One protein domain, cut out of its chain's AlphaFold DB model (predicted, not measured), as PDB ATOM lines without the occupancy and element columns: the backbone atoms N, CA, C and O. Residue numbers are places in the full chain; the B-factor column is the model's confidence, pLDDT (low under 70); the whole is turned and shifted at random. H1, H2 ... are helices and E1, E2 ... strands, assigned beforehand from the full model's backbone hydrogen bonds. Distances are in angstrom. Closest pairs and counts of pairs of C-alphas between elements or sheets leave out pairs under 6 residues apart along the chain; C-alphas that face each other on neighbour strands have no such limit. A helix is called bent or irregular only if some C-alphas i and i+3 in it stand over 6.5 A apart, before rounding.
ATOM      1  N   GLU A 131     -51.431  -6.748  25.558       96.44
ATOM      2  CA  GLU A 131     -50.408  -7.078  26.541       96.44
ATOM      3  C   GLU A 131     -50.226  -5.927  27.530       96.44
ATOM      4  O   GLU A 131     -50.052  -4.781  27.125       96.44
ATOM      5  N   LEU A 132     -50.258  -6.213  28.827       96.69
ATOM      6  CA  LEU A 132     -50.161  -5.207  29.877       96.69
ATOM      7  C   LEU A 132     -48.763  -5.177  30.489       96.69
ATOM      8  O   LEU A 132     -48.235  -6.192  30.945       96.69
ATOM      9  N   GLU A 133     -48.208  -3.973  30.580       95.19
ATOM     10  CA  GLU A 133     -47.051  -3.677  31.417       95.19
ATOM     11  C   GLU A 133     -47.494  -2.831  32.610       95.19
ATOM     12  O   GLU A 133     -48.057  -1.748  32.444       95.19
ATOM     13  N   ARG A 134     -47.285  -3.350  33.824       96.12
ATOM     14  CA  ARG A 134     -47.790  -2.741  35.058       96.12
ATOM     15  C   ARG A 134     -46.709  -1.960  35.789       96.12
ATOM     16  O   ARG A 134     -45.566  -2.399  35.890       96.12
ATOM     17  N   HIS A 135     -47.123  -0.840  36.364       97.19
ATOM     18  CA  HIS A 135     -46.309   0.028  37.198       97.19
ATOM     19  C   HIS A 135     -47.120   0.469  38.414       97.19
ATOM     20  O   HIS A 135     -48.302   0.793  38.297       97.19
ATOM     21  N   THR A 136     -46.473   0.518  39.579       98.06
ATOM     22  CA  THR A 136     -47.034   1.185  40.759       98.06
ATOM     23  C   THR A 136     -46.396   2.561  40.889       98.06
ATOM     24  O   THR A 136     -45.195   2.666  41.132       98.06
ATOM     25  N   LEU A 137     -47.187   3.613  40.712       98.12
ATOM     26  CA  LEU A 137     -46.776   5.005  40.862       98.12
ATOM     27  C   LEU A 137     -46.948   5.438  42.323       98.12
ATOM     28  O   LEU A 137     -47.923   5.069  42.972       98.12
ATOM     29  N   VAL A 138     -46.004   6.225  42.840       97.50
ATOM     30  CA  VAL A 138     -45.988   6.665  44.248       97.50
ATOM     31  C   VAL A 138     -46.181   8.172  44.373       97.50
ATOM     32  O   VAL A 138     -46.860   8.636  45.280       97.50
ATOM     33  N   SER A 139     -45.583   8.946  43.476       96.69
ATOM     34  CA  SER A 139     -45.693  10.405  43.439       96.69
ATOM     35  C   SER A 139     -45.308  10.912  42.058       96.69
ATOM     36  O   SER A 139     -44.763  10.154  41.252       96.69
ATOM     37  N   GLY A 140     -45.561  12.184  41.762       96.56
ATOM     38  CA  GLY A 140     -45.067  12.771  40.525       96.56
ATOM     39  C   GLY A 140     -45.000  14.288  40.509       96.56
ATOM     40  O   GLY A 140     -45.450  14.967  41.432       96.56
ATOM     41  N   PHE A 141     -44.456  14.799  39.410       96.44
ATOM     42  CA  PHE A 141     -44.331  16.221  39.107       96.44
ATOM     43  C   PHE A 141     -44.987  16.519  37.771       96.44
ATOM     44  O   PHE A 141     -44.731  15.809  36.799       96.44
ATOM     45  N   CYS A 142     -45.805  17.562  37.717       95.81
ATOM     46  CA  CYS A 142     -46.405  18.040  36.481       95.81
ATOM     47  C   CYS A 142     -45.532  19.136  35.873       95.81
ATOM     48  O   CYS A 142     -45.298  20.158  36.515       95.81
ATOM     49  N   LEU A 143     -45.062  18.921  34.646       96.06
ATOM     50  CA  LEU A 143     -44.355  19.899  33.827       96.06
ATOM     51  C   LEU A 143     -45.182  20.219  32.581       96.06
ATOM     52  O   LEU A 143     -45.955  19.386  32.100       96.06
ATOM     53  N   TRP A 144     -44.969  21.403  32.022       95.38
ATOM     54  CA  TRP A 144     -45.676  21.877  30.837       95.38
ATOM     55  C   TRP A 144     -44.723  22.063  29.667       95.38
ATOM     56  O   TRP A 144     -43.550  22.367  29.847       95.38
ATOM     57  N   ALA A 145     -45.218  21.896  28.449       93.62
ATOM     58  CA  ALA A 145     -44.474  22.220  27.242       93.62
ATOM     59  C   ALA A 145     -45.381  22.897  26.222       93.62
ATOM     60  O   ALA A 145     -46.575  22.600  26.151       93.62
ATOM     61  N   ASN A 146     -44.790  23.793  25.434       90.69
ATOM     62  CA  ASN A 146     -45.412  24.398  24.266       90.69
ATOM     63  C   ASN A 146     -44.538  24.099  23.042       90.69
ATOM     64  O   ASN A 146     -43.507  24.734  22.830       90.69
ATOM     65  N   ASP A 147     -44.964  23.100  22.286       85.88
ATOM     66  CA  ASP A 147     -44.353  22.550  21.077       85.88
ATOM     67  C   ASP A 147     -45.383  22.667  19.956       85.88
ATOM     68  O   ASP A 147     -45.989  21.700  19.502       85.88
ATOM     69  N   TYR A 148     -45.717  23.909  19.617       82.06
ATOM     70  CA  TYR A 148     -46.633  24.157  18.522       82.06
ATOM     71  C   TYR A 148     -45.865  24.164  17.200       82.06
ATOM     72  O   TYR A 148     -45.132  25.112  16.906       82.06
ATOM     73  N   ASP A 149     -46.092  23.130  16.394       80.31
ATOM     74  CA  ASP A 149     -45.657  23.059  15.002       80.31
ATOM     75  C   ASP A 149     -46.844  23.383  14.068       80.31
ATOM     76  O   ASP A 149     -47.789  22.589  13.974       80.31
ATOM     77  N   PRO A 150     -46.840  24.539  13.370       74.81
ATOM     78  CA  PRO A 150     -47.909  24.889  12.438       74.81
ATOM     79  C   PRO A 150     -48.000  23.933  11.241       74.81
ATOM     80  O   PRO A 150     -49.091  23.810  10.677       74.81
ATOM     81  N   ASP A 151     -46.906  23.257  10.879       78.19
ATOM     82  CA  ASP A 151     -46.846  22.307   9.768       78.19
ATOM     83  C   ASP A 151     -47.309  20.899  10.195       78.19
ATOM     84  O   ASP A 151     -47.832  20.139   9.373       78.19
ATOM     85  N   CYS A 152     -47.213  20.572  11.491       73.00
ATOM     86  CA  CYS A 152     -47.618  19.287  12.081       73.00
ATOM     87  C   CYS A 152     -48.700  19.437  13.168       73.00
ATOM     88  O   CYS A 152     -48.643  18.820  14.228       73.00
ATOM     89  N   ASN A 153     -49.737  20.225  12.898       80.44
ATOM     90  CA  ASN A 153     -50.738  20.638  13.891       80.44
ATOM     91  C   ASN A 153     -51.894  19.648  14.130       80.44
ATOM     92  O   ASN A 153     -53.008  20.073  14.451       80.44
ATOM     93  N   SER A 154     -51.689  18.343  13.943       85.56
ATOM     94  CA  SER A 154     -52.770  17.367  14.111       85.56
ATOM     95  C   SER A 154     -52.536  16.395  15.248       85.56
ATOM     96  O   SER A 154     -51.532  15.691  15.268       85.56
ATOM     97  N   LEU A 155     -53.540  16.288  16.108       89.44
ATOM     98  CA  LEU A 155     -53.599  15.372  17.230       89.44
ATOM     99  C   LEU A 155     -54.692  14.331  16.977       89.44
ATOM    100  O   LEU A 155     -55.791  14.663  16.537       89.44
ATOM    101  N   MET A 156     -54.389  13.068  17.251       90.81
ATOM    102  CA  MET A 156     -55.350  11.970  17.165       90.81
ATOM    103  C   MET A 156     -55.873  11.685  18.574       90.81
ATOM    104  O   MET A 156     -55.091  11.338  19.458       90.81
ATOM    105  N   LEU A 157     -57.176  11.861  18.800       89.94
ATOM    106  CA  LEU A 157     -57.809  11.649  20.104       89.94
ATOM    107  C   LEU A 157     -58.939  10.640  20.009       89.94
ATOM    108  O   LEU A 157     -59.646  10.570  19.010       89.94
ATOM    109  N   TRP A 158     -59.155   9.910  21.098       89.25
ATOM    110  CA  TRP A 158     -60.358   9.110  21.255       89.25
ATOM    111  C   TRP A 158     -61.506   9.985  21.763       89.25
ATOM    112  O   TRP A 158     -61.466  10.482  22.889       89.25
ATOM    113  N   VAL A 159     -62.515  10.194  20.920       85.00
ATOM    114  CA  VAL A 159     -63.700  11.014  21.189       85.00
ATOM    115  C   VAL A 159     -64.918  10.282  20.622       85.00
ATOM    116  O   VAL A 159     -64.871   9.781  19.503       85.00
ATOM    117  N   ASN A 160     -66.013  10.200  21.385       83.06
ATOM    118  CA  ASN A 160     -67.268   9.566  20.946       83.06
ATOM    119  C   ASN A 160     -67.072   8.155  20.346       83.06
ATOM    120  O   ASN A 160     -67.550   7.861  19.248       83.06
ATOM    121  N   ASP A 161     -66.327   7.300  21.053       82.56
ATOM    122  CA  ASP A 161     -66.023   5.917  20.660       82.56
ATOM    123  C   ASP A 161     -65.211   5.758  19.360       82.56
ATOM    124  O   ASP A 161     -65.122   4.659  18.810       82.56
ATOM    125  N   LYS A 162     -64.581   6.830  18.861       87.44
ATOM    126  CA  LYS A 162     -63.768   6.809  17.637       87.44
ATOM    127  C   LYS A 162     -62.469   7.580  17.809       87.44
ATOM    128  O   LYS A 162     -62.364   8.457  18.658       87.44
ATOM    129  N   ILE A 163     -61.474   7.242  16.993       91.75
ATOM    130  CA  ILE A 163     -60.277   8.071  16.857       91.75
ATOM    131  C   ILE A 163     -60.594   9.192  15.867       91.75
ATOM    132  O   ILE A 163     -60.936   8.937  14.712       91.75
ATOM    133  N   GLU A 164     -60.505  10.431  16.333       92.12
ATOM    134  CA  GLU A 164     -60.733  11.634  15.543       92.12
ATOM    135  C   GLU A 164     -59.447  12.450  15.426       92.12
ATOM    136  O   GLU A 164     -58.686  12.609  16.384       92.12
ATOM    137  N   ARG A 165     -59.228  13.002  14.229       90.62
ATOM    138  CA  ARG A 165     -58.150  13.952  13.969       90.62
ATOM    139  C   ARG A 165     -58.625  15.352  14.336       90.62
ATOM    140  O   ARG A 165     -59.491  15.910  13.666       90.62
ATOM    141  N   VAL A 166     -58.029  15.923  15.371       90.56
ATOM    142  CA  VAL A 166     -58.293  17.280  15.854       90.56
ATOM    143  C   VAL A 166     -57.045  18.149  15.715       90.56
ATOM    144  O   VAL A 166     -55.953  17.655  15.433       90.56
ATOM    145  N   GLN A 167     -57.203  19.460  15.876       89.06
ATOM    146  CA  GLN A 167     -56.067  20.379  15.865       89.06
ATOM    147  C   GLN A 167     -55.294  20.269  17.182       89.06
ATOM    148  O   GLN A 167     -55.889  20.362  18.260       89.06
ATOM    149  N   ASP A 168     -53.983  20.062  17.088       88.44
ATOM    150  CA  ASP A 168     -53.077  20.089  18.232       88.44
ATOM    151  C   ASP A 168     -52.924  21.532  18.719       88.44
ATOM    152  O   ASP A 168     -52.743  22.472  17.939       88.44
ATOM    153  N   SER A 169     -53.012  21.717  20.033       87.38
ATOM    154  CA  SER A 169     -52.760  23.017  20.631       87.38
ATOM    155  C   SER A 169     -51.279  23.383  20.697       87.38
ATOM    156  O   SER A 169     -50.991  24.567  20.884       87.38
ATOM    157  N   GLY A 170     -50.385  22.393  20.588       88.25
ATOM    158  CA  GLY A 170     -48.964  22.475  20.936       88.25
ATOM    159  C   GLY A 170     -48.702  22.372  22.441       88.25
ATOM    160  O   GLY A 170     -47.567  22.163  22.865       88.25
ATOM    161  N   VAL A 171     -49.739  22.489  23.278       91.94
ATOM    162  CA  VAL A 171     -49.611  22.356  24.729       91.94
ATOM    163  C   VAL A 171     -49.646  20.881  25.104       91.94
ATOM    164  O   VAL A 171     -50.573  20.147  24.748       91.94
ATOM    165  N   SER A 172     -48.650  20.460  25.879       94.00
ATOM    166  CA  SER A 172     -48.606  19.124  26.462       94.00
ATOM    167  C   SER A 172     -48.254  19.155  27.941       94.00
ATOM    168  O   SER A 172     -47.471  19.986  28.406       94.00
ATOM    169  N   GLN A 173     -48.863  18.231  28.676       96.06
ATOM    170  CA  GLN A 173     -48.548  17.940  30.063       96.06
ATOM    171  C   GLN A 173     -47.584  16.760  30.098       96.06
ATOM    172  O   GLN A 173     -47.821  15.731  29.460       96.06
ATOM    173  N   TRP A 174     -46.520  16.904  30.874       97.44
ATOM    174  CA  TRP A 174     -45.509  15.884  31.097       97.44
ATOM    175  C   TRP A 174     -45.470  15.564  32.585       97.44
ATOM    176  O   TRP A 174     -45.043  16.387  33.392       97.44
ATOM    177  N   VAL A 175     -45.930  14.374  32.962       97.69
ATOM    178  CA  VAL A 175     -45.890  13.920  34.352       97.69
ATOM    179  C   VAL A 175     -44.675  13.033  34.572       97.69
ATOM    180  O   VAL A 175     -44.604  11.929  34.036       97.69
ATOM    181  N   LEU A 176     -43.742  13.506  35.398       97.94
ATOM    182  CA  LEU A 176     -42.598  12.736  35.877       97.94
ATOM    183  C   LEU A 176     -43.006  11.989  37.148       97.94
ATOM    184  O   LEU A 176     -42.981  12.555  38.240       97.94
ATOM    185  N   ALA A 177     -43.417  10.734  37.008       97.88
ATOM    186  CA  ALA A 177     -43.856   9.891  38.107       97.88
ATOM    187  C   ALA A 177     -42.709   9.033  38.657       97.88
ATOM    188  O   ALA A 177     -41.914   8.458  37.911       97.88
ATOM    189  N   ARG A 178     -42.640   8.904  39.981       97.69
ATOM    190  CA  ARG A 178     -41.763   7.953  40.656       97.69
ATOM    191  C   ARG A 178     -42.500   6.636  40.832       97.69
ATOM    192  O   ARG A 178     -43.591   6.594  41.401       97.69
ATOM    193  N   THR A 179     -41.894   5.564  40.349       97.44
ATOM    194  CA  THR A 179     -42.391   4.201  40.564       97.44
ATOM    195  C   THR A 179     -41.990   3.683  41.946       97.44
ATOM    196  O   THR A 179     -41.018   4.157  42.542       97.44
ATOM    197  N   LYS A 180     -42.705   2.674  42.450       97.06
ATOM    198  CA  LYS A 180     -42.370   1.977  43.700       97.06
ATOM    199  C   LYS A 180     -40.995   1.313  43.638       97.06
ATOM    200  O   LYS A 180     -40.304   1.231  44.649       97.06
ATOM    201  N   GLU A 181     -40.579   0.893  42.449       94.69
ATOM    202  CA  GLU A 181     -39.275   0.295  42.174       94.69
ATOM    203  C   GLU A 181     -38.141   1.335  42.102       94.69
ATOM    204  O   GLU A 181     -36.989   0.971  41.900       94.69
ATOM    205  N   GLY A 182     -38.438   2.630  42.258       94.25
ATOM    206  CA  GLY A 182     -37.426   3.687  42.253       94.25
ATOM    207  C   GLY A 182     -36.999   4.156  40.859       94.25
ATOM    208  O   GLY A 182     -36.035   4.907  40.744       94.25
ATOM    209  N   HIS A 183     -37.713   3.784  39.801       95.81
ATOM    210  CA  HIS A 183     -37.515   4.337  38.458       95.81
ATOM    211  C   HIS A 183     -38.333   5.614  38.253       95.81
ATOM    212  O   HIS A 183     -39.381   5.799  38.884       95.81
ATOM    213  N   TRP A 184     -37.877   6.464  37.335       97.88
ATOM    214  CA  TRP A 184     -38.694   7.535  36.770       97.88
ATOM    215  C   TRP A 184     -39.526   6.992  35.608       97.88
ATOM    216  O   TRP A 184     -39.006   6.273  34.756       97.88
ATOM    217  N   LEU A 185     -40.804   7.354  35.575       98.06
ATOM    218  CA  LEU A 185     -41.738   7.052  34.500       98.06
ATOM    219  C   LEU A 185     -42.380   8.352  34.015       98.06
ATOM    220  O   LEU A 185     -42.859   9.144  34.821       98.06
ATOM    221  N   VAL A 186     -42.395   8.579  32.707       98.00
ATOM    222  CA  VAL A 186     -42.844   9.828  32.092       98.00
ATOM    223  C   VAL A 186     -44.136   9.607  31.327       98.00
ATOM    224  O   VAL A 186     -44.165   8.903  30.320       98.00
ATOM    225  N   LEU A 187     -45.214  10.245  31.769       97.44
ATOM    226  CA  LEU A 187     -46.489  10.250  31.059       97.44
ATOM    227  C   LEU A 187     -46.635  11.552  30.281       97.44
ATOM    228  O   LEU A 187     -46.413  12.626  30.833       97.44
ATOM    229  N   LYS A 188     -47.054  11.453  29.023       95.50
ATOM    230  CA  LYS A 188     -47.385  12.606  28.184       95.50
ATOM    231  C   LYS A 188     -48.893  12.666  27.956       95.50
ATOM    232  O   LYS A 188     -49.517  11.635  27.709       95.50
ATOM    233  N   GLU A 189     -49.459  13.862  28.012       94.50
ATOM    234  CA  GLU A 189     -50.806  14.168  27.524       94.50
ATOM    235  C   GLU A 189     -50.734  15.377  26.592       94.50
ATOM    236  O   GLU A 189     -50.085  16.371  26.917       94.50
ATOM    237  N   GLN A 190     -51.374  15.294  25.428       92.56
ATOM    238  CA  GLN A 190     -51.482  16.405  24.479       92.56
ATOM    239  C   GLN A 190     -52.911  16.922  24.466       92.56
ATOM    240  O   GLN A 190     -53.858  16.146  24.589       92.56
ATOM    241  N   PHE A 191     -53.066  18.229  24.284       91.31
ATOM    242  CA  PHE A 191     -54.376  18.862  24.344       91.31
ATOM    243  C   PHE A 191     -54.787  19.423  22.988       91.31
ATOM    244  O   PHE A 191     -53.964  20.031  22.301       91.31
ATOM    245  N   PRO A 192     -56.066  19.286  22.607       90.31
ATOM    246  CA  PRO A 192     -56.563  19.907  21.397       90.31
ATOM    247  C   PRO A 192     -56.686  21.420  21.580       90.31
ATOM    248  O   PRO A 192     -56.958  21.918  22.676       90.31
ATOM    249  N   GLY A 193     -56.551  22.168  20.490       85.19
ATOM    250  CA  GLY A 193     -56.768  23.609  20.501       85.19
ATOM    251  C   GLY A 193     -56.842  24.197  19.104       85.19
ATOM    252  O   GLY A 193     -56.464  23.573  18.126       85.19
ATOM    253  N   ASN A 194     -57.328  25.433  19.011       80.69
ATOM    254  CA  ASN A 194     -57.513  26.091  17.716       80.69
ATOM    255  C   ASN A 194     -56.168  26.419  17.050       80.69
ATOM    256  O   ASN A 194     -55.213  26.758  17.747       80.69
ATOM    257  N   PHE A 195     -56.119  26.426  15.724       70.12
ATOM    258  CA  PHE A 195     -54.977  26.910  14.951       70.12
ATOM    259  C   PHE A 195     -54.636  28.380  15.265       70.12
ATOM    260  O   PHE A 195     -55.523  29.237  15.304       70.12
ATOM    261  N   THR A 196     -53.354  28.693  15.471       68.19
ATOM    262  CA  THR A 196     -52.864  30.075  15.630       68.19
ATOM    263  C   THR A 196     -51.353  30.159  15.406       68.19
ATOM    264  O   THR A 196     -50.623  29.253  15.779       68.19
ATOM    265  N   TYR A 197     -50.867  31.258  14.824       66.00
ATOM    266  CA  TYR A 197     -49.435  31.487  14.570       66.00
ATOM    267  C   TYR A 197     -48.661  32.055  15.774       66.00
ATOM    268  O   TYR A 197     -47.437  32.106  15.738       66.00
ATOM    269  N   ALA A 198     -49.347  32.503  16.832       62.00
ATOM    270  CA  ALA A 198     -48.730  33.200  17.968       62.00
ATOM    271  C   ALA A 198     -49.280  32.703  19.316       62.00
ATOM    272  O   ALA A 198     -49.724  33.490  20.156       62.00
ATOM    273  N   ARG A 199     -49.326  31.379  19.517       69.38
ATOM    274  CA  ARG A 199     -49.873  30.809  20.754       69.38
ATOM    275  C   ARG A 199     -48.912  30.974  21.926       69.38
ATOM    276  O   ARG A 199     -47.846  30.367  21.964       69.38
ATOM    277  N   ILE A 200     -49.368  31.703  22.938       74.12
ATOM    278  CA  ILE A 200     -48.837  31.589  24.295       74.12
ATOM    279  C   ILE A 200     -49.464  30.334  24.912       74.12
ATOM    280  O   ILE A 200     -50.691  30.215  24.950       74.12
ATOM    281  N   GLY A 201     -48.629  29.386  25.342       74.69
ATOM    282  CA  GLY A 201     -49.080  28.171  26.013       74.69
ATOM    283  C   GLY A 201     -49.824  28.516  27.300       74.69
ATOM    284  O   GLY A 201     -49.339  29.299  28.114       74.69
ATOM    285  N   GLN A 202     -51.018  27.959  27.470       83.94
ATOM    286  CA  GLN A 202     -51.796  28.075  28.700       83.94
ATOM    287  C   GLN A 202     -52.090  26.677  29.213       83.94
ATOM    288  O   GLN A 202     -52.403  25.779  28.429       83.94
ATOM    289  N   THR A 203     -51.991  26.499  30.527       86.69
ATOM    290  CA  THR A 203     -52.333  25.227  31.150       86.69
ATOM    291  C   THR A 203     -53.838  24.974  30.976       86.69
ATOM    292  O   THR A 203     -54.656  25.874  31.200       86.69
ATOM    293  N   PRO A 204     -54.253  23.774  30.534       87.88
ATOM    294  CA  PRO A 204     -55.659  23.408  30.488       87.88
ATOM    295  C   PRO A 204     -56.291  23.463  31.879       87.88
ATOM    296  O   PRO A 204     -55.615  23.293  32.896       87.88
ATOM    297  N   ALA A 205     -57.615  23.631  31.924       88.81
ATOM    298  CA  ALA A 205     -58.368  23.580  33.175       88.81
ATOM    299  C   ALA A 205     -58.054  22.282  33.954       88.81
ATOM    300  O   ALA A 205     -58.019  21.224  33.321       88.81
ATOM    301  N   PRO A 206     -57.911  22.319  35.295       88.31
ATOM    302  CA  PRO A 206     -57.491  21.165  36.100       88.31
ATOM    303  C   PRO A 206     -58.275  19.873  35.840       88.31
ATOM    304  O   PRO A 206     -57.699  18.792  35.799       88.31
ATOM    305  N   ALA A 207     -59.582  19.982  35.574       89.25
ATOM    306  CA  ALA A 207     -60.451  18.842  35.271       89.25
ATOM    307  C   ALA A 207     -60.134  18.126  33.943       89.25
ATOM    308  O   ALA A 207     -60.601  17.012  33.728       89.25
ATOM    309  N   LYS A 208     -59.391  18.771  33.035       89.69
ATOM    310  CA  LYS A 208     -58.944  18.185  31.764       89.69
ATOM    311  C   LYS A 208     -57.533  17.614  31.845       89.69
ATOM    312  O   LYS A 208     -57.136  16.903  30.934       89.69
ATOM    313  N   GLN A 209     -56.773  17.963  32.878       92.81
ATOM    314  CA  GLN A 209     -55.394  17.521  33.027       92.81
ATOM    315  C   GLN A 209     -55.347  16.031  33.371       92.81
ATOM    316  O   GLN A 209     -56.249  15.496  34.021       92.81
ATOM    317  N   LEU A 210     -54.271  15.367  32.968       93.81
ATOM    318  CA  LEU A 210     -53.984  14.002  33.369       93.81
ATOM    319  C   LEU A 210     -53.774  13.955  34.888       93.81
ATOM    320  O   LEU A 210     -52.917  14.655  35.427       93.81
ATOM    321  N   GLN A 211     -54.543  13.094  35.555       93.56
ATOM    322  CA  GLN A 211     -54.452  12.820  36.989       93.56
ATOM    323  C   GLN A 211     -54.098  11.341  37.186       93.56
ATOM    324  O   GLN A 211     -54.997  10.494  37.217       93.56
ATOM    325  N   PRO A 212     -52.799  10.993  37.252       94.44
ATOM    326  CA  PRO A 212     -52.390   9.605  37.401       94.44
ATOM    327  C   PRO A 212     -52.879   8.999  38.718       94.44
ATOM    328  O   PRO A 212     -53.032   9.676  39.737       94.44
ATOM    329  N   ARG A 213     -53.081   7.684  38.694       97.31
ATOM    330  CA  ARG A 213     -53.411   6.877  39.872       97.31
ATOM    331  C   ARG A 213     -52.298   5.888  40.182       97.31
ATOM    332  O   ARG A 213     -51.433   5.648  39.343       97.31
ATOM    333  N   GLU A 214     -52.327   5.346  41.393       97.38
ATOM    334  CA  GLU A 214     -51.309   4.440  41.931       97.38
ATOM    335  C   GLU A 214     -51.018   3.259  41.007       97.38
ATOM    336  O   GLU A 214     -49.860   2.900  40.820       97.38
ATOM    337  N   GLN A 215     -52.046   2.650  40.416       98.00
ATOM    338  CA  GLN A 215     -51.878   1.523  39.508       98.00
ATOM    339  C   GLN A 215     -51.974   2.016  38.067       98.00
ATOM    340  O   GLN A 215     -53.026   2.481  37.628       98.00
ATOM    341  N   LEU A 216     -50.878   1.882  37.325       97.94
ATOM    342  CA  LEU A 216     -50.814   2.144  35.891       97.94
ATOM    343  C   LEU A 216     -50.560   0.828  35.157       97.94
ATOM    344  O   LEU A 216     -49.590   0.130  35.447       97.94
ATOM    345  N   ALA A 217     -51.384   0.521  34.161       97.44
ATOM    346  CA  ALA A 217     -51.064  -0.479  33.150       97.44
ATOM    347  C   ALA A 217     -50.974   0.187  31.775       97.44
ATOM    348  O   ALA A 217     -51.917   0.848  31.338       97.44
ATOM    349  N   ILE A 218     -49.847   0.011  31.095       96.62
ATOM    350  CA  ILE A 218     -49.668   0.425  29.703       96.62
ATOM    351  C   ILE A 218     -50.044  -0.772  28.839       96.62
ATOM    352  O   ILE A 218     -49.471  -1.852  28.985       96.62
ATOM    353  N   ALA A 219     -51.057  -0.594  27.996       97.00
ATOM    354  CA  ALA A 219     -51.554  -1.631  27.109       97.00
ATOM    355  C   ALA A 219     -50.816  -1.557  25.776       97.00
ATOM    356  O   ALA A 219     -50.827  -0.514  25.126       97.00
ATOM    357  N   PHE A 220     -50.209  -2.661  25.361       95.69
ATOM    358  CA  PHE A 220     -49.491  -2.809  24.104       95.69
ATOM    359  C   PHE A 220     -50.232  -3.735  23.150       95.69
ATOM    360  O   PHE A 220     -50.901  -4.689  23.558       95.69
ATOM    361  N   ALA A 221     -50.052  -3.481  21.859       95.38
ATOM    362  CA  ALA A 221     -50.385  -4.442  20.827       95.38
ATOM    363  C   ALA A 221     -49.510  -5.709  21.006       95.38
ATOM    364  O   ALA A 221     -48.286  -5.571  21.093       95.38
ATOM    365  N   PRO A 222     -50.101  -6.919  21.078       94.25
ATOM    366  CA  PRO A 222     -49.389  -8.138  21.466       94.25
ATOM    367  C   PRO A 222     -48.108  -8.425  20.678       94.25
ATOM    368  O   PRO A 222     -48.092  -8.378  19.448       94.25
ATOM    369  N   GLY A 223     -47.022  -8.741  21.385       91.50
ATOM    370  CA  GLY A 223     -45.725  -9.023  20.775       91.50
ATOM    371  C   GLY A 223     -45.094  -7.825  20.064       91.50
ATOM    372  O   GLY A 223     -44.144  -8.018  19.315       91.50
ATOM    373  N   THR A 224     -45.594  -6.602  20.267       92.06
ATOM    374  CA  THR A 224     -45.020  -5.364  19.716       92.06
ATOM    375  C   THR A 224     -44.686  -4.365  20.831       92.06
ATOM    376  O   THR A 224     -44.959  -4.581  22.013       92.06
ATOM    377  N   GLN A 225     -44.092  -3.236  20.446       88.75
ATOM    378  CA  GLN A 225     -43.787  -2.117  21.343       88.75
ATOM    379  C   GLN A 225     -44.772  -0.952  21.205       88.75
ATOM    380  O   GLN A 225     -44.554   0.111  21.781       88.75
ATOM    381  N   LEU A 226     -45.864  -1.148  20.462       92.38
ATOM    382  CA  LEU A 226     -46.834  -0.098  20.183       92.38
ATOM    383  C   LEU A 226     -47.880  -0.004  21.296       92.38
ATOM    384  O   LEU A 226     -48.662  -0.946  21.469       92.38
ATOM    385  N   PRO A 227     -47.910   1.105  22.057       93.81
ATOM    386  CA  PRO A 227     -48.935   1.319  23.062       93.81
ATOM    387  C   PRO A 227     -50.282   1.619  22.389       93.81
ATOM    388  O   PRO A 227     -50.361   2.385  21.433       93.81
ATOM    389  N   LEU A 228     -51.353   1.037  22.918       94.88
ATOM    390  CA  LEU A 228     -52.744   1.282  22.521       94.88
ATOM    391  C   LEU A 228     -53.495   2.128  23.551       94.88
ATOM    392  O   LEU A 228     -54.548   2.685  23.253       94.88
ATOM    393  N   GLY A 229     -52.992   2.195  24.784       94.31
ATOM    394  CA  GLY A 229     -53.675   2.905  25.852       94.31
ATOM    395  C   GLY A 229     -52.983   2.804  27.203       94.31
ATOM    396  O   GLY A 229     -51.984   2.108  27.384       94.31
ATOM    397  N   ARG A 230     -53.546   3.530  28.167       95.62
ATOM    398  CA  ARG A 230     -53.137   3.528  29.573       95.62
ATOM    399  C   ARG A 230     -54.373   3.280  30.423       95.62
ATOM    400  O   ARG A 230     -55.397   3.927  30.213       95.62
ATOM    401  N   ARG A 231     -54.266   2.377  31.389       96.44
ATOM    402  CA  ARG A 231     -55.318   2.066  32.359       96.44
ATOM    403  C   ARG A 231     -54.856   2.526  33.732       96.44
ATOM    404  O   ARG A 231     -53.774   2.138  34.168       96.44
ATOM    405  N   PHE A 232     -55.674   3.339  34.388       96.31
ATOM    406  CA  PHE A 232     -55.409   3.846  35.730       96.31
ATOM    407  C   PHE A 232     -56.398   3.246  36.724       96.31
ATOM    408  O   PHE A 232     -57.601   3.241  36.468       96.31
ATOM    409  N   ASP A 233     -55.897   2.792  37.867       96.75
ATOM    410  CA  ASP A 233     -56.701   2.277  38.975       96.75
ATOM    411  C   ASP A 233     -56.063   2.635  40.333       96.75
ATOM    412  O   ASP A 233     -54.928   3.110  40.396       96.75
ATOM    413  N   GLY A 234     -56.797   2.440  41.426       96.38
ATOM    414  CA  GLY A 234     -56.366   2.783  42.779       96.38
ATOM    415  C   GLY A 234     -56.575   4.255  43.133       96.38
ATOM    416  O   GLY A 234     -57.363   4.969  42.495       96.38
ATOM    417  N   ALA A 235     -55.898   4.705  44.190       96.38
ATOM    418  CA  ALA A 235     -56.000   6.087  44.644       96.38
ATOM    419  C   ALA A 235     -55.227   7.042  43.710       96.38
ATOM    420  O   ALA A 235     -54.282   6.624  43.037       96.38
ATOM    421  N   PRO A 236     -55.610   8.328  43.628       96.19
ATOM    422  CA  PRO A 236     -54.773   9.346  42.999       96.19
ATOM    423  C   PRO A 236     -53.412   9.434  43.693       96.19
ATOM    424  O   PRO A 236     -53.352   9.428  44.924       96.19
ATOM    425  N   ILE A 237     -52.332   9.549  42.921       96.75
ATOM    426  CA  ILE A 237     -51.009   9.792  43.510       96.75
ATOM    427  C   ILE A 237     -50.853  11.269  43.891       96.75
ATOM    428  O   ILE A 237     -51.427  12.137  43.228       96.75
ATOM    429  N   PRO A 238     -50.026  11.593  44.899       95.50
ATOM    430  CA  PRO A 238     -49.576  12.957  45.126       95.50
ATOM    431  C   PRO A 238     -48.854  13.495  43.885       95.50
ATOM    432  O   PRO A 238     -47.783  13.005  43.511       95.50
ATOM    433  N   LEU A 239     -49.446  14.506  43.256       94.19
ATOM    434  CA  LEU A 239     -48.883  15.207  42.109       94.19
ATOM    435  C   LEU A 239     -48.538  16.637  42.528       94.19
ATOM    436  O   LEU A 239     -49.411  17.386  42.963       94.19
ATOM    437  N   ILE A 240     -47.268  17.010  42.399       93.56
ATOM    438  CA  ILE A 240     -46.832  18.393  42.586       93.56
ATOM    439  C   ILE A 240     -47.037  19.108  41.254       93.56
ATOM    440  O   ILE A 240     -46.327  18.832  40.282       93.56
ATOM    441  N   ASP A 241     -48.030  19.994  41.209       89.75
ATOM    442  CA  ASP A 241     -48.239  20.859  40.055       89.75
ATOM    443  C   ASP A 241     -47.176  21.956  40.037       89.75
ATOM    444  O   ASP A 241     -46.988  22.667  41.027       89.75
ATOM    445  N   THR A 242     -46.445  22.065  38.931       89.31
ATOM    446  CA  THR A 242     -45.420  23.093  38.767       89.31
ATOM    447  C   THR A 242     -45.848  24.045  37.662       89.31
ATOM    448  O   THR A 242     -46.375  23.633  36.630       89.31
ATOM    449  N   ALA A 243     -45.548  25.331  37.831       88.81
ATOM    450  CA  ALA A 243     -45.693  26.315  36.760       88.81
ATOM    451  C   ALA A 243     -44.559  26.216  35.715       88.81
ATOM    452  O   ALA A 243     -44.378  27.128  34.907       88.81
ATOM    453  N   TYR A 244     -43.754  25.146  35.747       93.44
ATOM    454  CA  TYR A 244     -42.546  25.027  34.948       93.44
ATOM    455  C   TYR A 244     -42.864  24.626  33.507       93.44
ATOM    456  O   TYR A 244     -43.456  23.574  33.253       93.44
ATOM    457  N   TRP A 245     -42.404  25.451  32.568       94.25
ATOM    458  CA  TRP A 245     -42.463  25.182  31.137       94.25
ATOM    459  C   TRP A 245     -41.093  24.714  30.640       94.25
ATOM    460  O   TRP A 245     -40.100  25.430  30.771       94.25
ATOM    461  N   LEU A 246     -41.049  23.511  30.069       95.19
ATOM    462  CA  LEU A 246     -39.867  22.921  29.452       95.19
ATOM    463  C   LEU A 246     -39.365  23.812  28.312       95.19
ATOM    464  O   LEU A 246     -40.144  24.254  27.463       95.19
ATOM    465  N   SER A 247     -38.049  24.024  28.254       93.44
ATOM    466  CA  SER A 247     -37.423  24.567  27.045       93.44
ATOM    467  C   SER A 247     -37.477  23.544  25.901       93.44
ATOM    468  O   SER A 247     -37.652  22.349  26.137       93.44
ATOM    469  N   GLY A 248     -37.276  23.985  24.653       92.00
ATOM    470  CA  GLY A 248     -37.254  23.076  23.498       92.00
ATOM    471  C   GLY A 248     -36.208  21.958  23.623       92.00
ATOM    472  O   GLY A 248     -36.498  20.801  23.321       92.00
ATOM    473  N   ASP A 249     -35.020  22.272  24.149       94.69
ATOM    474  CA  ASP A 249     -33.959  21.281  24.376       94.69
ATOM    475  C   ASP A 249     -34.309  20.303  25.506       94.69
ATOM    476  O   ASP A 249     -34.045  19.105  25.397       94.69
ATOM    477  N   GLU A 250     -34.919  20.797  26.590       96.56
ATOM    478  CA  GLU A 250     -35.373  19.956  27.703       96.56
ATOM    479  C   GLU A 250     -36.489  19.015  27.260       96.56
ATOM    480  O   GLU A 250     -36.437  17.827  27.569       96.56
ATOM    481  N   LEU A 251     -37.457  19.528  26.498       95.25
ATOM    482  CA  LEU A 251     -38.543  18.745  25.923       95.25
ATOM    483  C   LEU A 251     -38.009  17.649  25.005       95.25
ATOM    484  O   LEU A 251     -38.376  16.485  25.157       95.25
ATOM    485  N   LYS A 252     -37.121  18.008  24.076       93.06
ATOM    486  CA  LYS A 252     -36.527  17.053  23.142       93.06
ATOM    487  C   LYS A 252     -35.779  15.950  23.881       93.06
ATOM    488  O   LYS A 252     -36.006  14.773  23.614       93.06
ATOM    489  N   ARG A 253     -34.936  16.320  24.849       95.31
ATOM    490  CA  ARG A 253     -34.198  15.347  25.658       95.31
ATOM    491  C   ARG A 253     -35.130  14.481  26.506       95.31
ATOM    492  O   ARG A 253     -34.874  13.290  26.641       95.31
ATOM    493  N   LEU A 254     -36.208  15.048  27.054       96.56
ATOM    494  CA  LEU A 254     -37.192  14.288  27.824       96.56
ATOM    495  C   LEU A 254     -37.917  13.270  26.943       96.56
ATOM    496  O   LEU A 254     -38.070  12.125  27.348       96.56
ATOM    497  N   ALA A 255     -38.334  13.675  25.742       93.88
ATOM    498  CA  ALA A 255     -39.000  12.800  24.783       93.88
ATOM    499  C   ALA A 255     -38.092  11.644  24.329       93.88
ATOM    500  O   ALA A 255     -38.567  10.517  24.199       93.88
ATOM    501  N   GLU A 256     -36.800  11.917  24.120       92.62
ATOM    502  CA  GLU A 256     -35.791  10.899  23.809       92.62
ATOM    503  C   GLU A 256     -35.586   9.937  24.991       92.62
ATOM    504  O   GLU A 256     -35.673   8.727  24.811       92.62
ATOM    505  N   ALA A 257     -35.400  10.453  26.210       95.25
ATOM    506  CA  ALA A 257     -35.178   9.629  27.402       95.25
ATOM    507  C   ALA A 257     -36.413   8.809  27.824       95.25
ATOM    508  O   ALA A 257     -36.273   7.773  28.469       95.25
ATOM    509  N   ALA A 258     -37.619   9.284  27.492       95.25
ATOM    510  CA  ALA A 258     -38.889   8.648  27.832       95.25
ATOM    511  C   ALA A 258     -39.332   7.562  26.845       95.25
ATOM    512  O   ALA A 258     -40.345   6.914  27.099       95.25
ATOM    513  N   HIS A 259     -38.628   7.348  25.728       93.19
ATOM    514  CA  HIS A 259     -38.913   6.224  24.825       93.19
ATOM    515  C   HIS A 259     -40.359   6.196  24.285       93.19
ATOM    516  O   HIS A 259     -40.936   5.133  24.077       93.19
ATOM    517  N   HIS A 260     -40.990   7.361  24.074       89.12
ATOM    518  CA  HIS A 260     -42.407   7.425  23.657       89.12
ATOM    519  C   HIS A 260     -42.648   7.087  22.184       89.12
ATOM    520  O   HIS A 260     -43.756   6.701  21.822       89.12
ATOM    521  N   TRP A 261     -41.636   7.256  21.333       81.88
ATOM    522  CA  TRP A 261     -41.808   7.197  19.876       81.88
ATOM    523  C   TRP A 261     -41.090   6.021  19.230       81.88
ATOM    524  O   TRP A 261     -41.618   5.405  18.309       81.88
ATOM    525  N   THR A 262     -39.899   5.709  19.731       81.75
ATOM    526  CA  THR A 262     -39.046   4.653  19.203       81.75
ATOM    527  C   THR A 262     -38.201   4.112  20.335       81.75
ATOM    528  O   THR A 262     -37.419   4.855  20.922       81.75
ATOM    529  N   PHE A 263     -38.308   2.813  20.583       88.25
ATOM    530  CA  PHE A 263     -37.461   2.101  21.528       88.25
ATOM    531  C   PHE A 263     -37.384   0.622  21.144       88.25
ATOM    532  O   PHE A 263     -38.146   0.149  20.293       88.25
ATOM    533  N   PHE A 264     -36.404  -0.080  21.707       86.25
ATOM    534  CA  PHE A 264     -36.237  -1.524  21.574       86.25
ATOM    535  C   PHE A 264     -35.739  -2.092  22.901       86.25
ATOM    536  O   PHE A 264     -34.966  -1.412  23.576       86.25
ATOM    537  N   PRO A 265     -36.110  -3.334  23.269       85.38
ATOM    538  CA  PRO A 265     -35.551  -3.976  24.448       85.38
ATOM    539  C   PRO A 265     -34.016  -3.866  24.467       85.38
ATOM    540  O   PRO A 265     -33.383  -4.076  23.425       85.38
ATOM    541  N   PRO A 266     -33.408  -3.549  25.624       87.69
ATOM    542  CA  PRO A 266     -33.992  -3.554  26.971       87.69
ATOM    543  C   PRO A 266     -34.761  -2.282  27.376       87.69
ATOM    544  O   PRO A 266     -35.299  -2.253  28.483       87.69
ATOM    545  N   ASP A 267     -34.829  -1.258  26.521       91.81
ATOM    546  CA  ASP A 267     -35.556  -0.023  26.825       91.81
ATOM    547  C   ASP A 267     -37.060  -0.293  26.964       91.81
ATOM    548  O   ASP A 267     -37.623  -1.191  26.331       91.81
ATOM    549  N   ARG A 268     -37.720   0.493  27.818       92.12
ATOM    550  CA  ARG A 268     -39.144   0.348  28.135       92.12
ATOM    551  C   ARG A 268     -39.858   1.668  27.894       92.12
ATOM    552  O   ARG A 268     -39.365   2.724  28.281       92.12
ATOM    553  N   TYR A 269     -41.044   1.595  27.300       94.00
ATOM    554  CA  TYR A 269     -41.881   2.765  27.046       94.00
ATOM    555  C   TYR A 269     -42.103   3.572  28.326       94.00
ATOM    556  O   TYR A 269     -42.469   3.009  29.358       94.00
ATOM    557  N   ALA A 270     -41.935   4.889  28.244       95.44
ATOM    558  CA  ALA A 270     -42.092   5.837  29.344       95.44
ATOM    559  C   ALA A 270     -41.105   5.678  30.512       95.44
ATOM    560  O   ALA A 270     -41.059   6.572  31.353       95.44
ATOM    561  N   VAL A 271     -40.313   4.607  30.606       96.69
ATOM    562  CA  VAL A 271     -39.392   4.389  31.730       96.69
ATOM    563  C   VAL A 271     -38.028   4.980  31.403       96.69
ATOM    564  O   VAL A 271     -37.411   4.634  30.403       96.69
ATOM    565  N   ILE A 272     -37.534   5.845  32.284       97.19
ATOM    566  CA  ILE A 272     -36.222   6.474  32.136       97.19
ATOM    567  C   ILE A 272     -35.123   5.487  32.528       97.19
ATOM    568  O   ILE A 272     -35.131   4.942  33.636       97.19
ATOM    569  N   ASN A 273     -34.142   5.328  31.644       95.94
ATOM    570  CA  ASN A 273     -32.941   4.541  31.903       95.94
ATOM    571  C   ASN A 273     -32.044   5.195  32.965       95.94
ATOM    572  O   ASN A 273     -32.028   6.415  33.129       95.94
ATOM    573  N   GLU A 274     -31.221   4.393  33.644       93.81
ATOM    574  CA  GLU A 274     -30.326   4.872  34.712       93.81
ATOM    575  C   GLU A 274     -29.412   6.022  34.262       93.81
ATOM    576  O   GLU A 274     -29.228   6.991  34.998       93.81
ATOM    577  N   GLN A 275     -28.911   5.964  33.024       94.38
ATOM    578  CA  GLN A 275     -28.044   6.991  32.432       94.38
ATOM    579  C   GLN A 275     -28.698   8.388  32.357       94.38
ATOM    580  O   GLN A 275     -28.002   9.403  32.399       94.38
ATOM    581  N   ASP A 276     -30.029   8.448  32.262       96.12
ATOM    582  CA  ASP A 276     -30.800   9.688  32.133       96.12
ATOM    583  C   ASP A 276     -31.475  10.095  33.451       96.12
ATOM    584  O   ASP A 276     -31.911  11.241  33.607       96.12
ATOM    585  N   ALA A 277     -31.506   9.197  34.440       95.62
ATOM    586  CA  ALA A 277     -32.186   9.407  35.714       95.62
ATOM    587  C   ALA A 277     -31.638  10.612  36.496       95.62
ATOM    588  O   ALA A 277     -32.420  11.381  37.060       95.62
ATOM    589  N   GLU A 278     -30.318  10.828  36.499       96.12
ATOM    590  CA  GLU A 278     -29.712  12.003  37.145       96.12
ATOM    591  C   GLU A 278     -30.130  13.313  36.475       96.12
ATOM    592  O   GLU A 278     -30.341  14.332  37.138       96.12
ATOM    593  N   TRP A 279     -30.238  13.311  35.147       97.56
ATOM    594  CA  TRP A 279     -30.677  14.493  34.423       97.56
ATOM    595  C   TRP A 279     -32.149  14.798  34.710       97.56
ATOM    596  O   TRP A 279     -32.463  15.949  35.015       97.56
ATOM    597  N   VAL A 280     -33.020  13.782  34.721       97.06
ATOM    598  CA  VAL A 280     -34.431  13.939  35.115       97.06
ATOM    599  C   VAL A 280     -34.544  14.443  36.555       97.06
ATOM    600  O   VAL A 280     -35.326  15.348  36.828       97.06
ATOM    601  N   GLN A 281     -33.711  13.948  37.473       95.88
ATOM    602  CA  GLN A 281     -33.680  14.441  38.850       95.88
ATOM    603  C   GLN A 281     -33.314  15.932  38.929       95.88
ATOM    604  O   GLN A 281     -33.927  16.677  39.696       95.88
ATOM    605  N   ARG A 282     -32.339  16.392  38.132       96.25
ATOM    606  CA  ARG A 282     -31.992  17.823  38.043       96.25
ATOM    607  C   ARG A 282     -33.127  18.652  37.442       96.25
ATOM    608  O   ARG A 282     -33.362  19.763  37.911       96.25
ATOM    609  N   LEU A 283     -33.837  18.117  36.449       96.62
ATOM    610  CA  LEU A 283     -35.013  18.762  35.865       96.62
ATOM    611  C   LEU A 283     -36.132  18.929  36.904       96.62
ATOM    612  O   LEU A 283     -36.676  20.021  37.040       96.62
ATOM    613  N   VAL A 284     -36.410  17.889  37.696       95.00
ATOM    614  CA  VAL A 284     -37.368  17.947  38.813       95.00
ATOM    615  C   VAL A 284     -36.957  19.002  39.837       95.00
ATOM    616  O   VAL A 284     -37.773  19.843  40.199       95.00
ATOM    617  N   ALA A 285     -35.690  19.013  40.265       94.19
ATOM    618  CA  ALA A 285     -35.199  20.001  41.226       94.19
ATOM    619  C   ALA A 285     -35.340  21.441  40.695       94.19
ATOM    620  O   ALA A 285     -35.741  22.344  41.429       94.19
ATOM    621  N   LYS A 286     -35.070  21.650  39.401       93.81
ATOM    622  CA  LYS A 286     -35.266  22.937  38.724       93.81
ATOM    623  C   LYS A 286     -36.742  23.344  38.673       93.81
ATOM    624  O   LYS A 286     -37.056  24.510  38.900       93.81
ATOM    625  N   ALA A 287     -37.646  22.405  38.399       91.94
ATOM    626  CA  ALA A 287     -39.082  22.666  38.385       91.94
ATOM    627  C   ALA A 287     -39.619  22.991  39.789       91.94
ATOM    628  O   ALA A 287     -40.380  23.940  39.948       91.94
ATOM    629  N   GLN A 288     -39.161  22.270  40.817       89.81
ATOM    630  CA  GLN A 288     -39.515  22.522  42.218       89.81
ATOM    631  C   GLN A 288     -39.037  23.887  42.714       89.81
ATOM    632  O   GLN A 288     -39.765  24.550  43.440       89.81
ATOM    633  N   ALA A 289     -37.847  24.336  42.308       86.38
ATOM    634  CA  ALA A 289     -37.348  25.664  42.668       86.38
ATOM    635  C   ALA A 289     -38.200  26.815  42.093       86.38
ATOM    636  O   ALA A 289     -38.095  27.940  42.568       86.38
ATOM    637  N   ASN A 290     -39.038  26.536  41.088       71.62
ATOM    638  CA  ASN A 290     -40.002  27.479  40.515       71.62
ATOM    639  C   ASN A 290     -41.413  27.343  41.117       71.62
ATOM    640  O   ASN A 290     -42.350  27.971  40.628       71.62
ATOM    641  N   VAL A 291     -41.588  26.516  42.151       71.69
ATOM    642  CA  VAL A 291     -42.810  26.495  42.961       71.69
ATOM    643  C   VAL A 291     -42.652  27.582  44.023       71.69
ATOM    644  O   VAL A 291     -41.772  27.487  44.875       71.69
TER     645      VAL A 291
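AT A GLANCE: This is residues 131 to 291 of the 301 residues of an uncharacterized protein of Pseudomonas sp. SJZ078 (UniProt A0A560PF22). A sharply folded, strongly twisted sheet of seven strands has two helices, H1 and H2, over one face. Bent E1 has the hairpin of E5 and E6 beside its first part, and E3 and E7 beside its second. The printed part has 161 residues, with seven named strands followed by two named helices; the branched sheet is mixed, and so is the class. It is compact, with a radius of gyration of the C-alphas of 15.5 A and spans of 42 by 40 by 31 A.

HOW THE PARTS SIT: E1, residues 131 to 146, has E3, residues 162 to 179, on one side, antiparallel (N 143 and O 174, 2.8 A). On the other side are E5, residues 213 to 220, antiparallel, with N 133 and O 218 at 2.9 A, and E7, residues 239 to 245, parallel, with N 142 and O 240 at 2.9 A. E2, residues 154 to 159, E3 and E4, residues 184 to 192, form a meander, each strand the antiparallel neighbour of the one before; N 157 and O 164 are 2.9 A apart, N 175 and O 187 2.8 A. E5 and E6, residues 227 to 236, form a hairpin, with N 217 and O 231 at 2.9 A. H1, residues 248 to 257, is on the sheet at a height of 9.7 A and runs along the strands, at 4 degrees to E1 on the local plane. H2, residues 274 to 288, is on the same face at a height of 9.0 A, slantwise to E1 at 40 degrees on the local plane. H1 and H2 are close but not clearly touching; their closest C-alphas, of Ala 257 and Asp 276, are 6.4 A apart. Every O i to N i+4 pair is within hydrogen-bond range in H1, and 9 of 11 in H2.

IN THESE COORDINATES: E1 begins at C-alpha 131 (-50.408, -7.078, 26.541), bends by 102 degrees at residue 138 and is 32.0 A long. E3, 31.5 A, bends by 113 degrees at residue 167. H2, 21.3 A, ends at C-alpha 288 (-39.515, 22.522, 42.218); it is irregular, with C-alphas 275 and 278 7.1 A apart.

THE WHOLE: The two C-alphas farthest apart, of Glu 181 and Tyr 197, are 42.9 A apart. The links E4 to E5 and H1 to H2 are long. The printed part has no cut; pLDDT is under 70 at residues 196 to 199.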